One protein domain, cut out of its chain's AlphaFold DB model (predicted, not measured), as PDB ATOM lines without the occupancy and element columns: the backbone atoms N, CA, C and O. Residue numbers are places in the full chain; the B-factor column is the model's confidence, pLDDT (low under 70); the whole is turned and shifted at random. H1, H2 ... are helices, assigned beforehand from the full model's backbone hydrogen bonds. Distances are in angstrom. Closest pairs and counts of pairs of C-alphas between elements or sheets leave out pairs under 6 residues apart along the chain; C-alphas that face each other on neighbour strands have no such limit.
ATOM      1  N   PHE A  32       1.144   3.987   6.649       55.31
ATOM      2  CA  PHE A  32      -0.054   4.367   5.898       55.31
ATOM      3  C   PHE A  32       0.222   5.082   4.572       55.31
ATOM      4  O   PHE A  32      -0.636   5.095   3.698       55.31
ATOM      5  N   THR A  33       1.419   5.627   4.370       61.25
ATOM      6  CA  THR A  33       1.727   6.469   3.202       61.25
ATOM      7  C   THR A  33       1.688   5.674   1.893       61.25
ATOM      8  O   THR A  33       1.211   6.170   0.876       61.25
ATOM      9  N   PHE A  34       2.117   4.409   1.916       58.69
ATOM     10  CA  PHE A  34       2.109   3.524   0.747       58.69
ATOM     11  C   PHE A  34       0.716   3.071   0.307       58.69
ATOM     12  O   PHE A  34       0.387   3.266  -0.864       58.69
ATOM     13  N   PRO A  35      -0.123   2.502   1.200       60.47
ATOM     14  CA  PRO A  35      -1.511   2.211   0.870       60.47
ATOM     15  C   PRO A  35      -2.234   3.448   0.341       60.47
ATOM     16  O   PRO A  35      -2.966   3.358  -0.641       60.47
ATOM     17  N   THR A  36      -1.982   4.615   0.939       62.22
ATOM     18  CA  THR A  36      -2.589   5.870   0.496       62.22
ATOM     19  C   THR A  36      -2.118   6.280  -0.900       62.22
ATOM     20  O   THR A  36      -2.971   6.574  -1.732       62.22
ATOM     21  N   MET A  37      -0.815   6.217  -1.217       63.28
ATOM     22  CA  MET A  37      -0.322   6.457  -2.588       63.28
ATOM     23  C   MET A  37      -0.921   5.492  -3.605       63.28
ATOM     24  O   MET A  37      -1.295   5.911  -4.695       63.28
ATOM     25  N   PHE A  38      -1.037   4.211  -3.254       62.66
ATOM     26  CA  PHE A  38      -1.613   3.208  -4.144       62.66
ATOM     27  C   PHE A  38      -3.097   3.478  -4.420       62.66
ATOM     28  O   PHE A  38      -3.514   3.481  -5.575       62.66
ATOM     29  N   ILE A  39      -3.885   3.771  -3.381       66.50
ATOM     30  CA  ILE A  39      -5.305   4.130  -3.519       66.50
ATOM     31  C   ILE A  39      -5.456   5.390  -4.375       66.50
ATOM     32  O   ILE A  39      -6.279   5.420  -5.284       66.50
ATOM     33  N   ILE A  40      -4.631   6.407  -4.128       67.88
ATOM     34  CA  ILE A  40      -4.618   7.649  -4.903       67.88
ATOM     35  C   ILE A  40      -4.298   7.382  -6.375       67.88
ATOM     36  O   ILE A  40      -4.994   7.900  -7.242       67.88
ATOM     37  N   ALA A  41      -3.300   6.549  -6.665       63.06
ATOM     38  CA  ALA A  41      -2.940   6.193  -8.033       63.06
ATOM     39  C   ALA A  41      -4.066   5.431  -8.750       63.06
ATOM     40  O   ALA A  41      -4.296   5.636  -9.941       63.06
ATOM     41  N   VAL A  42      -4.799   4.573  -8.031       64.88
ATOM     42  CA  VAL A  42      -5.989   3.892  -8.563       64.88
ATOM     43  C   VAL A  42      -7.120   4.889  -8.833       64.88
ATOM     44  O   VAL A  42      -7.771   4.794  -9.871       64.88
ATOM     45  N   ILE A  43      -7.343   5.859  -7.943       67.81
ATOM     46  CA  ILE A  43      -8.351   6.911  -8.137       67.81
ATOM     47  C   ILE A  43      -7.985   7.804  -9.328       67.81
ATOM     48  O   ILE A  43      -8.845   8.048 -10.166       67.81
ATOM     49  N   ASP A  44      -6.730   8.243  -9.442       67.38
ATOM     50  CA  ASP A  44      -6.248   9.047 -10.577       67.38
ATOM     51  C   ASP A  44      -6.369   8.273 -11.898       67.38
ATOM     52  O   ASP A  44      -6.793   8.813 -12.917       67.38
ATOM     53  N   PHE A  45      -6.096   6.965 -11.871       64.50
ATOM     54  CA  PHE A  45      -6.322   6.085 -13.014       64.50
ATOM     55  C   PHE A  45      -7.799   6.020 -13.430       64.50
ATOM     56  O   PHE A  45      -8.106   6.135 -14.617       64.50
ATOM     57  N   ILE A  46      -8.710   5.849 -12.466       64.25
ATOM     58  CA  ILE A  46     -10.156   5.861 -12.721       64.25
ATOM     59  C   ILE A  46     -10.578   7.231 -13.267       64.25
ATOM     60  O   ILE A  46     -11.311   7.291 -14.251       64.25
ATOM     61  N   TRP A  47     -10.066   8.318 -12.684       66.12
ATOM     62  CA  TRP A  47     -10.343   9.696 -13.089       66.12
ATOM     63  C   TRP A  47      -9.878  10.000 -14.517       66.12
ATOM     64  O   TRP A  47     -10.611  10.628 -15.275       66.12
ATOM     65  N   TYR A  48      -8.713   9.495 -14.930       64.12
ATOM     66  CA  TYR A  48      -8.211   9.624 -16.305       64.12
ATOM     67  C   TYR A  48      -9.139   8.969 -17.345       64.12
ATOM     68  O   TYR A  48      -9.120   9.340 -18.517       64.12
ATOM     69  N   GLY A  49      -9.953   7.991 -16.932       59.91
ATOM     70  CA  GLY A  49     -10.971   7.372 -17.779       59.91
ATOM     71  C   GLY A  49     -12.203   8.248 -18.032       59.91
ATOM     72  O   GLY A  49     -12.973   7.934 -18.939       59.91
ATOM     73  N   PHE A  50     -12.394   9.332 -17.271       61.19
ATOM     74  CA  PHE A  50     -13.497  10.273 -17.459       61.19
ATOM     75  C   PHE A  50     -13.087  11.436 -18.367       61.19
ATOM     76  O   PHE A  50     -11.999  12.003 -18.255       61.19
ATOM     77  N   SER A  51     -13.986  11.816 -19.276       58.03
ATOM     78  CA  SER A  51     -13.763  12.920 -20.207       58.03
ATOM     79  C   SER A  51     -13.855  14.267 -19.481       58.03
ATOM     80  O   SER A  51     -14.954  14.735 -19.186       58.03
ATOM     81  N   LYS A  52     -12.711  14.917 -19.204       62.50
ATOM     82  CA  LYS A  52     -12.646  16.262 -18.578       62.50
ATOM     83  C   LYS A  52     -13.491  17.315 -19.321       62.50
ATOM     84  O   LYS A  52     -14.053  18.212 -18.686       62.50
ATOM     85  N   THR A  53     -13.644  17.133 -20.633       60.94
ATOM     86  CA  THR A  53     -14.371  18.024 -21.547       60.94
ATOM     87  C   THR A  53     -15.869  18.096 -21.278       60.94
ATOM     88  O   THR A  53     -16.485  19.117 -21.566       60.94
ATOM     89  N   GLU A  54     -16.472  17.065 -20.681       58.84
ATOM     90  CA  GLU A  54     -17.905  17.089 -20.349       58.84
ATOM     91  C   GLU A  54     -18.206  17.966 -19.124       58.84
ATOM     92  O   GLU A  54     -19.335  18.416 -18.943       58.84
ATOM     93  N   LEU A  55     -17.192  18.247 -18.299       60.66
ATOM     94  CA  LEU A  55     -17.320  19.040 -17.074       60.66
ATOM     95  C   LEU A  55     -16.806  20.479 -17.230       60.66
ATOM     96  O   LEU A  55     -16.881  21.252 -16.276       60.66
ATOM     97  N   GLY A  56     -16.272  20.853 -18.400       66.31
ATOM     98  CA  GLY A  56     -15.675  22.175 -18.628       66.31
ATOM     99  C   GLY A  56     -14.451  22.455 -17.745       66.31
ATOM    100  O   GLY A  56     -14.101  23.611 -17.514       66.31
ATOM    101  N   LEU A  57     -13.806  21.404 -17.229       71.75
ATOM    102  CA  LEU A  57     -12.642  21.488 -16.341       71.75
ATOM    103  C   LEU A  57     -11.324  21.318 -17.103       71.75
ATOM    104  O   LEU A  57     -10.310  20.956 -16.510       71.75
ATOM    105  N   ASP A  58     -11.327  21.590 -18.408       78.75
ATOM    106  CA  ASP A  58     -10.176  21.389 -19.296       78.75
ATOM    107  C   ASP A  58      -8.961  22.209 -18.861       78.75
ATOM    108  O   ASP A  58      -7.827  21.778 -19.015       78.75
ATOM    109  N   VAL A  59      -9.205  23.356 -18.223       83.12
ATOM    110  CA  VAL A  59      -8.164  24.240 -17.689       83.12
ATOM    111  C   VAL A  59      -7.481  23.651 -16.442       83.12
ATOM    112  O   VAL A  59      -6.343  24.010 -16.135       83.12
ATOM    113  N   LEU A  60      -8.145  22.748 -15.705       84.25
ATOM    114  CA  LEU A  60      -7.630  22.182 -14.457       84.25
ATOM    115  C   LEU A  60      -6.776  20.927 -14.694       84.25
ATOM    116  O   LEU A  60      -7.250  19.788 -14.758       84.25
ATOM    117  N   GLU A  61      -5.470  21.160 -14.733       86.50
ATOM    118  CA  GLU A  61      -4.436  20.123 -14.758       86.50
ATOM    119  C   GLU A  61      -4.093  19.501 -13.399       86.50
ATOM    120  O   GLU A  61      -4.462  20.022 -12.340       86.50
ATOM    121  N   HIS A  62      -3.371  18.375 -13.433       87.56
ATOM    122  CA  HIS A  62      -2.984  17.600 -12.248       87.56
ATOM    123  C   HIS A  62      -2.182  18.435 -11.252       87.56
ATOM    124  O   HIS A  62      -2.394  18.296 -10.047       87.56
ATOM    125  N   TYR A  63      -1.333  19.354 -11.714       90.38
ATOM    126  CA  TYR A  63      -0.570  20.218 -10.809       90.38
ATOM    127  C   TYR A  63      -1.440  21.208 -10.010       90.38
ATOM    128  O   TYR A  63      -1.075  21.554  -8.886       90.38
ATOM    129  N   HIS A  64      -2.614  21.622 -10.505       92.56
ATOM    130  CA  HIS A  64      -3.536  22.445  -9.706       92.56
ATOM    131  C   HIS A  64      -4.112  21.647  -8.543       92.56
ATOM    132  O   HIS A  64      -4.108  22.101  -7.398       92.56
ATOM    133  N   TRP A  65      -4.571  20.428  -8.831       87.81
ATOM    134  CA  TRP A  65      -5.054  19.494  -7.819       87.81
ATOM    135  C   TRP A  65      -3.953  19.137  -6.827       87.81
ATOM    136  O   TRP A  65      -4.209  19.024  -5.629       87.81
ATOM    137  N   ALA A  66      -2.717  19.044  -7.311       90.69
ATOM    138  CA  ALA A  66      -1.564  18.833  -6.468       90.69
ATOM    139  C   ALA A  66      -1.343  19.983  -5.479       90.69
ATOM    140  O   ALA A  66      -1.209  19.747  -4.278       90.69
ATOM    141  N   LEU A  67      -1.353  21.228  -5.967       90.81
ATOM    142  CA  LEU A  67      -1.202  22.421  -5.133       90.81
ATOM    143  C   LEU A  67      -2.348  22.546  -4.122       90.81
ATOM    144  O   LEU A  67      -2.089  22.787  -2.944       90.81
ATOM    145  N   LEU A  68      -3.596  22.306  -4.534       89.50
ATOM    146  CA  LEU A  68      -4.750  22.284  -3.629       89.50
ATOM    147  C   LEU A  68      -4.605  21.219  -2.539       89.50
ATOM    148  O   LEU A  68      -4.835  21.507  -1.364       89.50
ATOM    149  N   ALA A  69      -4.181  20.006  -2.900       86.44
ATOM    150  CA  ALA A  69      -3.943  18.939  -1.936       86.44
ATOM    151  C   ALA A  69      -2.837  19.322  -0.937       86.44
ATOM    152  O   ALA A  69      -3.006  19.122   0.265       86.44
ATOM    153  N   LEU A  70      -1.747  19.945  -1.398       88.06
ATOM    154  CA  LEU A  70      -0.682  20.446  -0.524       88.06
ATOM    155  C   LEU A  70      -1.177  21.552   0.421       88.06
ATOM    156  O   LEU A  70      -0.881  21.484   1.615       88.06
ATOM    157  N   ILE A  71      -1.969  22.510  -0.069       89.19
ATOM    158  CA  ILE A  71      -2.577  23.568   0.755       89.19
ATOM    159  C   ILE A  71      -3.476  22.939   1.827       89.19
ATOM    160  O   ILE A  71      -3.265  23.146   3.023       89.19
ATOM    161  N   PHE A  72      -4.442  22.106   1.429       84.50
ATOM    162  CA  PHE A  72      -5.372  21.471   2.366       84.50
ATOM    163  C   PHE A  72      -4.691  20.504   3.334       84.50
ATOM    164  O   PHE A  72      -5.190  20.303   4.444       84.50
ATOM    165  N   SER A  73      -3.525  19.965   2.971       87.88
ATOM    166  CA  SER A  73      -2.741  19.112   3.862       87.88
ATOM    167  C   SER A  73      -2.308  19.804   5.158       87.88
ATOM    168  O   SER A  73      -1.995  19.114   6.129       87.88
ATOM    169  N   LYS A  74      -2.290  21.144   5.192       85.00
ATOM    170  CA  LYS A  74      -1.975  21.915   6.402       85.00
ATOM    171  C   LYS A  74      -3.176  22.101   7.331       85.00
ATOM    172  O   LYS A  74      -2.983  22.241   8.531       85.00
ATOM    173  N   PHE A  75      -4.394  22.104   6.790       84.75
ATOM    174  CA  PHE A  75      -5.596  22.518   7.526       84.75
ATOM    175  C   PHE A  75      -6.511  21.360   7.921       84.75
ATOM    176  O   PHE A  75      -7.313  21.497   8.841       84.75
ATOM    177  N   LEU A  76      -6.422  20.228   7.222       75.50
ATOM    178  CA  LEU A  76      -7.305  19.088   7.440       75.50
ATOM    179  C   LEU A  76      -6.607  17.975   8.239       75.50
ATOM    180  O   LEU A  76      -5.412  17.736   8.051       75.50
ATOM    181  N   PRO A  77      -7.353  17.195   9.048       63.78
ATOM    182  CA  PRO A  77      -6.813  16.061   9.813       63.78
ATOM    183  C   PRO A  77      -6.293  14.905   8.931       63.78
ATOM    184  O   PRO A  77      -5.788  13.909   9.439       63.78
ATOM    185  N   LEU A  78      -6.375  15.044   7.603       70.81
ATOM    186  CA  LEU A  78      -5.860  14.118   6.590       70.81
ATOM    187  C   LEU A  78      -4.517  14.580   5.990       70.81
ATOM    188  O   LEU A  78      -4.166  14.198   4.873       70.81
ATOM    189  N   GLY A  79      -3.752  15.403   6.714       74.38
ATOM    190  CA  GLY A  79      -2.555  16.068   6.195       74.38
ATOM    191  C   GLY A  79      -1.507  15.147   5.561       74.38
ATOM    192  O   GLY A  79      -0.951  15.474   4.515       74.38
ATOM    193  N   CYS A  80      -1.265  13.961   6.127       76.31
ATOM    194  CA  CYS A  80      -0.333  12.994   5.535       76.31
ATOM    195  C   CYS A  80      -0.828  12.485   4.167       76.31
ATOM    196  O   CYS A  80      -0.081  12.506   3.188       76.31
ATOM    197  N   ALA A  81      -2.106  12.105   4.078       74.00
ATOM    198  CA  ALA A  81      -2.720  11.607   2.850       74.00
ATOM    199  C   ALA A  81      -2.759  12.676   1.750       74.00
ATOM    200  O   ALA A  81      -2.389  12.408   0.611       74.00
ATOM    201  N   LEU A  82      -3.143  13.904   2.102       78.06
ATOM    202  CA  LEU A  82      -3.244  15.020   1.161       78.06
ATOM    203  C   LEU A  82      -1.877  15.499   0.664       78.06
ATOM    204  O   LEU A  82      -1.717  15.812  -0.512       78.06
ATOM    205  N   ARG A  83      -0.857  15.497   1.526       86.31
ATOM    206  CA  ARG A  83       0.513  15.827   1.110       86.31
ATOM    207  C   ARG A  83       1.063  14.799   0.134       86.31
ATOM    208  O   ARG A  83       1.679  15.144  -0.867       86.31
ATOM    209  N   THR A  84       0.788  13.541   0.433       83.25
ATOM    210  CA  THR A  84       1.148  12.397  -0.396       83.25
ATOM    211  C   THR A  84       0.449  12.452  -1.758       83.25
ATOM    212  O   THR A  84       1.108  12.295  -2.783       83.25
ATOM    213  N   LEU A  85      -0.853  12.766  -1.779       81.31
ATOM    214  CA  LEU A  85      -1.623  13.051  -2.994       81.31
ATOM    215  C   LEU A  85      -0.997  14.182  -3.806       81.31
ATOM    216  O   LEU A  85      -0.785  14.031  -5.004       81.31
ATOM    217  N   GLY A  86      -0.666  15.293  -3.150       86.88
ATOM    218  CA  GLY A  86      -0.050  16.442  -3.800       86.88
ATOM    219  C   GLY A  86       1.272  16.099  -4.481       86.88
ATOM    220  O   GLY A  86       1.463  16.386  -5.659       86.88
ATOM    221  N   ILE A  87       2.171  15.412  -3.775       86.12
ATOM    222  CA  ILE A  87       3.455  14.975  -4.343       86.12
ATOM    223  C   ILE A  87       3.230  14.018  -5.519       86.12
ATOM    224  O   ILE A  87       3.851  14.180  -6.568       86.12
ATOM    225  N   TYR A  88       2.325  13.049  -5.367       85.44
ATOM    226  CA  TYR A  88       1.997  12.103  -6.430       85.44
ATOM    227  C   TYR A  88       1.484  12.807  -7.690       85.44
ATOM    228  O   TYR A  88       1.975  12.532  -8.782       85.44
ATOM    229  N   LEU A  89       0.534  13.735  -7.551       84.56
ATOM    230  CA  LEU A  89      -0.055  14.450  -8.684       84.56
ATOM    231  C   LEU A  89       0.963  15.353  -9.394       84.56
ATOM    232  O   LEU A  89       0.930  15.428 -10.618       84.56
ATOM    233  N   LEU A  90       1.904  15.971  -8.666       87.88
ATOM    234  CA  LEU A  90       3.021  16.702  -9.284       87.88
ATOM    235  C   LEU A  90       3.913  15.778 -10.118       87.88
ATOM    236  O   LEU A  90       4.263  16.115 -11.246       87.88
ATOM    237  N   ILE A  91       4.267  14.605  -9.587       84.69
ATOM    238  CA  ILE A  91       5.057  13.618 -10.338       84.69
ATOM    239  C   ILE A  91       4.265  13.132 -11.558       84.69
ATOM    240  O   ILE A  91       4.824  13.035 -12.648       84.69
ATOM    241  N   SER A  92       2.969  12.853 -11.392       82.25
ATOM    242  CA  SER A  92       2.076  12.425 -12.473       82.25
ATOM    243  C   SER A  92       2.012  13.470 -13.591       82.25
ATOM    244  O   SER A  92       2.178  13.110 -14.755       82.25
ATOM    245  N   GLU A  93       1.887  14.760 -13.248       87.06
ATOM    246  CA  GLU A  93       1.940  15.885 -14.196       87.06
ATOM    247  C   GLU A  93       3.236  15.872 -15.015       87.06
ATOM    248  O   GLU A  93       3.196  15.924 -16.242       87.06
ATOM    249  N   MET A  94       4.394  15.738 -14.358       86.38
ATOM    250  CA  MET A  94       5.694  15.721 -15.043       86.38
ATOM    251  C   MET A  94       5.853  14.545 -16.022       86.38
ATOM    252  O   MET A  94       6.713  14.590 -16.899       86.38
ATOM    253  N   LEU A  95       5.044  13.490 -15.879       84.88
ATOM    254  CA  LEU A  95       5.045  12.304 -16.740       84.88
ATOM    255  C   LEU A  95       3.980  12.355 -17.854       84.88
ATOM    256  O   LEU A  95       3.816  11.381 -18.611       84.88
ATOM    257  N   GLN A  96       3.230  13.454 -17.953       82.12
ATOM    258  CA  GLN A  96       2.285  13.683 -19.042       82.12
ATOM    259  C   GLN A  96       2.994  14.067 -20.342       82.12
ATOM    260  O   GLN A  96       4.162  14.438 -20.357       82.12
ATOM    261  N   THR A  97       2.278  13.941 -21.463       83.56
ATOM    262  CA  THR A  97       2.800  14.315 -22.787       83.56
ATOM    263  C   THR A  97       2.981  15.829 -22.912       83.56
ATOM    264  O   THR A  97       3.947  16.272 -23.518       83.56
ATOM    265  N   HIS A  98       2.073  16.596 -22.301       84.19
ATOM    266  CA  HIS A  98       2.049  18.059 -22.300       84.19
ATOM    267  C   HIS A  98       2.020  18.564 -20.849       84.19
ATOM    268  O   HIS A  98       0.965  18.972 -20.363       84.19
ATOM    269  N   PRO A  99       3.142  18.459 -20.115       87.38
ATOM    270  CA  PRO A  99       3.189  18.842 -18.708       87.38
ATOM    271  C   PRO A  99       2.899  20.338 -18.542       87.38
ATOM    272  O   PRO A  99       3.316  21.155 -19.360       87.38
ATOM    273  N   PHE A 100       2.204  20.702 -17.469       87.50
ATOM    274  CA  PHE A 100       1.787  22.064 -17.120       87.50
ATOM    275  C   PHE A 100       0.960  22.753 -18.210       87.50
ATOM    276  O   PHE A 100       1.054  23.967 -18.399       87.50
ATOM    277  N   ALA A 101       0.166  21.973 -18.952       88.00
ATOM    278  CA  ALA A 101      -0.559  22.427 -20.139       88.00
ATOM    279  C   ALA A 101       0.337  23.079 -21.215       88.00
ATOM    280  O   ALA A 101      -0.167  23.836 -22.047       88.00
ATOM    281  N   ILE A 102       1.655  22.834 -21.209       88.88
ATOM    282  CA  ILE A 102       2.570  23.352 -22.232       88.88
ATOM    283  C   ILE A 102       2.102  22.838 -23.597       88.88
ATOM    284  O   ILE A 102       1.851  21.649 -23.750       88.88
ATOM    285  N   GLU A 103       1.973  23.744 -24.572       89.44
ATOM    286  CA  GLU A 103       1.406  23.498 -25.916       89.44
ATOM    287  C   GLU A 103      -0.121  23.307 -25.974       89.44
ATOM    288  O   GLU A 103      -0.669  23.127 -27.063       89.44
ATOM    289  N   SER A 104      -0.839  23.426 -24.853       86.19
ATOM    290  CA  SER A 104      -2.304  23.424 -24.860       86.19
ATOM    291  C   SER A 104      -2.901  24.806 -25.158       86.19
ATOM    292  O   SER A 104      -2.326  25.847 -24.827       86.19
ATOM    293  N   THR A 105      -4.114  24.835 -25.716       88.88
ATOM    294  CA  THR A 105      -4.873  26.070 -25.997       88.88
ATOM    295  C   THR A 105      -5.208  26.864 -24.732       88.88
ATOM    296  O   THR A 105      -5.335  28.088 -24.784       88.88
ATOM    297  N   HIS A 106      -5.300  26.193 -23.582       87.50
ATOM    298  CA  HIS A 106      -5.583  26.792 -22.274       87.50
ATOM    299  C   HIS A 106      -4.337  27.043 -21.410       87.50
ATOM    300  O   HIS A 106      -4.478  27.346 -20.223       87.50
ATOM    301  N   PHE A 107      -3.128  26.968 -21.980       91.69
ATOM    302  CA  PHE A 107      -1.861  27.135 -21.251       91.69
ATOM    303  C   PHE A 107      -1.834  28.377 -20.348       91.69
ATOM    304  O   PHE A 107      -1.511  28.285 -19.165       91.69
ATOM    305  N   TRP A 108      -2.212  29.544 -20.880       91.81
ATOM    306  CA  TRP A 108      -2.175  30.802 -20.126       91.81
ATOM    307  C   TRP A 108      -3.164  30.827 -18.963       91.81
ATOM    308  O   TRP A 108      -2.817  31.279 -17.874       91.81
ATOM    309  N   GLN A 109      -4.381  30.322 -19.176       91.31
ATOM    310  CA  GLN A 109      -5.401  30.260 -18.129       91.31
ATOM    311  C   GLN A 109      -4.963  29.313 -17.008       91.31
ATOM    312  O   GLN A 109      -5.013  29.692 -15.840       91.31
ATOM    313  N   SER A 110      -4.455  28.133 -17.376       91.19
ATOM    314  CA  SER A 110      -3.857  27.170 -16.451       91.19
ATOM    315  C   SER A 110      -2.718  27.822 -15.662       91.19
ATOM    316  O   SER A 110      -2.779  27.907 -14.440       91.19
ATOM    317  N   THR A 111      -1.741  28.422 -16.344       93.62
ATOM    318  CA  THR A 111      -0.574  29.062 -15.710       93.62
ATOM    319  C   THR A 111      -0.968  30.115 -14.671       93.62
ATOM    320  O   THR A 111      -0.384  30.160 -13.588       93.62
ATOM    321  N   VAL A 112      -1.971  30.951 -14.959       95.38
ATOM    322  CA  VAL A 112      -2.458  31.962 -14.004       95.38
ATOM    323  C   VAL A 112      -3.022  31.309 -12.740       95.38
ATOM    324  O   VAL A 112      -2.674  31.731 -11.634       95.38
ATOM    325  N   ILE A 113      -3.842  30.262 -12.877       94.06
ATOM    326  CA  ILE A 113      -4.365  29.501 -11.730       94.06
ATOM    327  C   ILE A 113      -3.199  28.884 -10.944       94.06
ATOM    328  O   ILE A 113      -3.140  29.004  -9.719       94.06
ATOM    329  N   GLY A 114      -2.234  28.296 -11.648       94.00
ATOM    330  CA  GLY A 114      -1.008  27.742 -11.088       94.00
ATOM    331  C   GLY A 114      -0.203  28.719 -10.234       94.00
ATOM    332  O   GLY A 114       0.190  28.388  -9.110       94.00
ATOM    333  N   ILE A 115       0.012  29.936 -10.737       96.88
ATOM    334  CA  ILE A 115       0.717  31.002 -10.013       96.88
ATOM    335  C   ILE A 115      -0.046  31.372  -8.740       96.88
ATOM    336  O   ILE A 115       0.555  31.415  -7.665       96.88
ATOM    337  N   VAL A 116      -1.363  31.590  -8.829       96.56
ATOM    338  CA  VAL A 116      -2.187  31.935  -7.660       96.56
ATOM    339  C   VAL A 116      -2.120  30.834  -6.600       96.56
ATOM    340  O   VAL A 116      -1.869  31.125  -5.431       96.56
ATOM    341  N   LEU A 117      -2.275  29.566  -6.991       94.00
ATOM    342  CA  LEU A 117      -2.203  28.437  -6.059       94.00
ATOM    343  C   LEU A 117      -0.808  28.275  -5.443       94.00
ATOM    344  O   LEU A 117      -0.694  27.992  -4.251       94.00
ATOM    345  N   THR A 118       0.254  28.502  -6.213       95.69
ATOM    346  CA  THR A 118       1.632  28.456  -5.702       95.69
ATOM    347  C   THR A 118       1.875  29.553  -4.669       95.69
ATOM    348  O   THR A 118       2.454  29.286  -3.617       95.69
ATOM    349  N   LEU A 119       1.394  30.773  -4.927       95.56
ATOM    350  CA  LEU A 119       1.472  31.874  -3.966       95.56
ATOM    351  C   LEU A 119       0.693  31.552  -2.689       95.56
ATOM    352  O   LEU A 119       1.222  31.746  -1.597       95.56
ATOM    353  N   LEU A 120      -0.521  31.007  -2.803       93.62
ATOM    354  CA  LEU A 120      -1.307  30.583  -1.641       93.62
ATOM    355  C   LEU A 120      -0.591  29.499  -0.830       93.62
ATOM    356  O   LEU A 120      -0.544  29.583   0.397       93.62
ATOM    357  N   LEU A 121       0.014  28.516  -1.499       91.56
ATOM    358  CA  LEU A 121       0.822  27.498  -0.836       91.56
ATOM    359  C   LEU A 121       2.021  28.131  -0.118       91.56
ATOM    360  O   LEU A 121       2.229  27.846   1.060       91.56
ATOM    361  N   ALA A 122       2.769  29.020  -0.774       92.94
ATOM    362  CA  ALA A 122       3.905  29.711  -0.166       92.94
ATOM    363  C   ALA A 122       3.486  30.533   1.066       92.94
ATOM    364  O   ALA A 122       4.088  30.395   2.132       92.94
ATOM    365  N   LEU A 123       2.407  31.313   0.961       91.50
ATOM    366  CA  LEU A 123       1.834  32.060   2.085       91.50
ATOM    367  C   LEU A 123       1.424  31.128   3.226       91.50
ATOM    368  O   LEU A 123       1.691  31.435   4.386       91.50
ATOM    369  N   SER A 124       0.850  29.967   2.901       88.69
ATOM    370  CA  SER A 124       0.499  28.972   3.910       88.69
ATOM    371  C   SER A 124       1.718  28.441   4.657       88.69
ATOM    372  O   SER A 124       1.558  28.023   5.785       88.69
ATOM    373  N   TYR A 125       2.927  28.441   4.088       84.81
ATOM    374  CA  TYR A 125       4.151  28.037   4.799       84.81
ATOM    375  C   TYR A 125       4.784  29.155   5.622       84.81
ATOM    376  O   TYR A 125       5.480  28.859   6.590       84.81
ATOM    377  N   ILE A 126       4.562  30.410   5.239       86.69
ATOM    378  CA  ILE A 126       5.144  31.570   5.921       86.69
ATOM    379  C   ILE A 126       4.293  31.982   7.128       86.69
ATOM    380  O   ILE A 126       4.845  32.345   8.163       86.69
ATOM    381  N   TYR A 127       2.966  31.940   6.996       80.50
ATOM    382  CA  TYR A 127       2.049  32.569   7.954       80.50
ATOM    383  C   TYR A 127       1.169  31.593   8.751       80.50
ATOM    384  O   TYR A 127       0.474  32.041   9.661       80.50
ATOM    385  N   LEU A 128       1.158  30.297   8.409       67.00
ATOM    386  CA  LEU A 128       0.258  29.278   8.978       67.00
ATOM    387  C   LEU A 128       1.019  28.002   9.353       67.00
ATOM    388  O   LEU A 128       0.644  27.373  10.361       67.00
TER     389      LEU A 128
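AT A GLANCE: This is residues 32 to 128 of the 128 residues of an uncharacterized protein of Candidatus Bathyarchaeota archaeon (UniProt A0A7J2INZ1). Four longer helices make one row, in the order H1, H4, H3, H5: the helical hairpin of H3 and H4 forms the middle, H5 packs on H3 along one side, and H1 crosses H4 slantwise on the other. The short H2 lies off the row on the way from H1 to H3, and residues 45 to 51, of which 45 to 48 belong to H1, stick out. The printed part has 97 residues with five named helices, H1 to H5 in order along the chain, and no named strand; its class is all helix. It is compact, with a radius of gyration of the C-alphas of 13.7 A and spans of 36 by 31 by 23 A.

HOW THE PARTS SIT: Start with H1, residues 33 to 48, which touches H4, residues 79 to 94; their closest C-alphas, those of Thr 36 and Ala 81, are 6.2 A apart. These two run the same way at a steep tilt of 50 degrees. Go on to H2, residues 52 to 55, which touches no helix. Next comes H3, residues 62 to 75, which is apart from H1 and forms a helical hairpin with H4. H3 and H4 run opposite ways at a shallow tilt of 16 degrees, and their closest C-alphas, those of Ser 73 and Gly 79, are 3.8 A apart. Last look at H5, residues 107 to 127, which touches H3; the closest C-alphas, those of Ile 71 and Leu 121, are 5.4 A apart. H3 and H5 run the same way at a shallow tilt of 19 degrees. H5 is apart from H1, H2 and H4. In H1, H4 and H5 every O i to N i+4 pair is within hydrogen-bond range, in H3 8 of 10 are, and H2 is too short for such a pair.

IN THESE COORDINATES: Find C-alpha 33 at (1.727, 6.469, 3.202); from there H1 runs 22.1 A to C-alpha 48. H2 spans 5.6 A from C-alpha 52 to C-alpha 55. Find C-alpha 62 at (-2.984, 17.600, -12.248), where H3 begins its 20.5 A, and then C-alpha 79, where H4 begins its 22.8 A. H5, the longest helix by residues, measures 30.0 A and ends at C-alpha 127, at (2.049, 32.569, 7.954).

THE WHOLE: The two C-alphas farthest apart, those of Phe 32 and Thr 105, are 38.9 A apart. The printed part has no cut, and Leu 128 is the chain's last residue. Look for the long link from H4 to H5 in residues 95 to 106; the links from H1 to H2 and from H3 to H4 are tight, and the one from H2 to H3 is short. In the B-factor column the mean pLDDT of the printed part is 80.2, and you will find it under 70 at residues 32 to 56, 77 and 128 of this model.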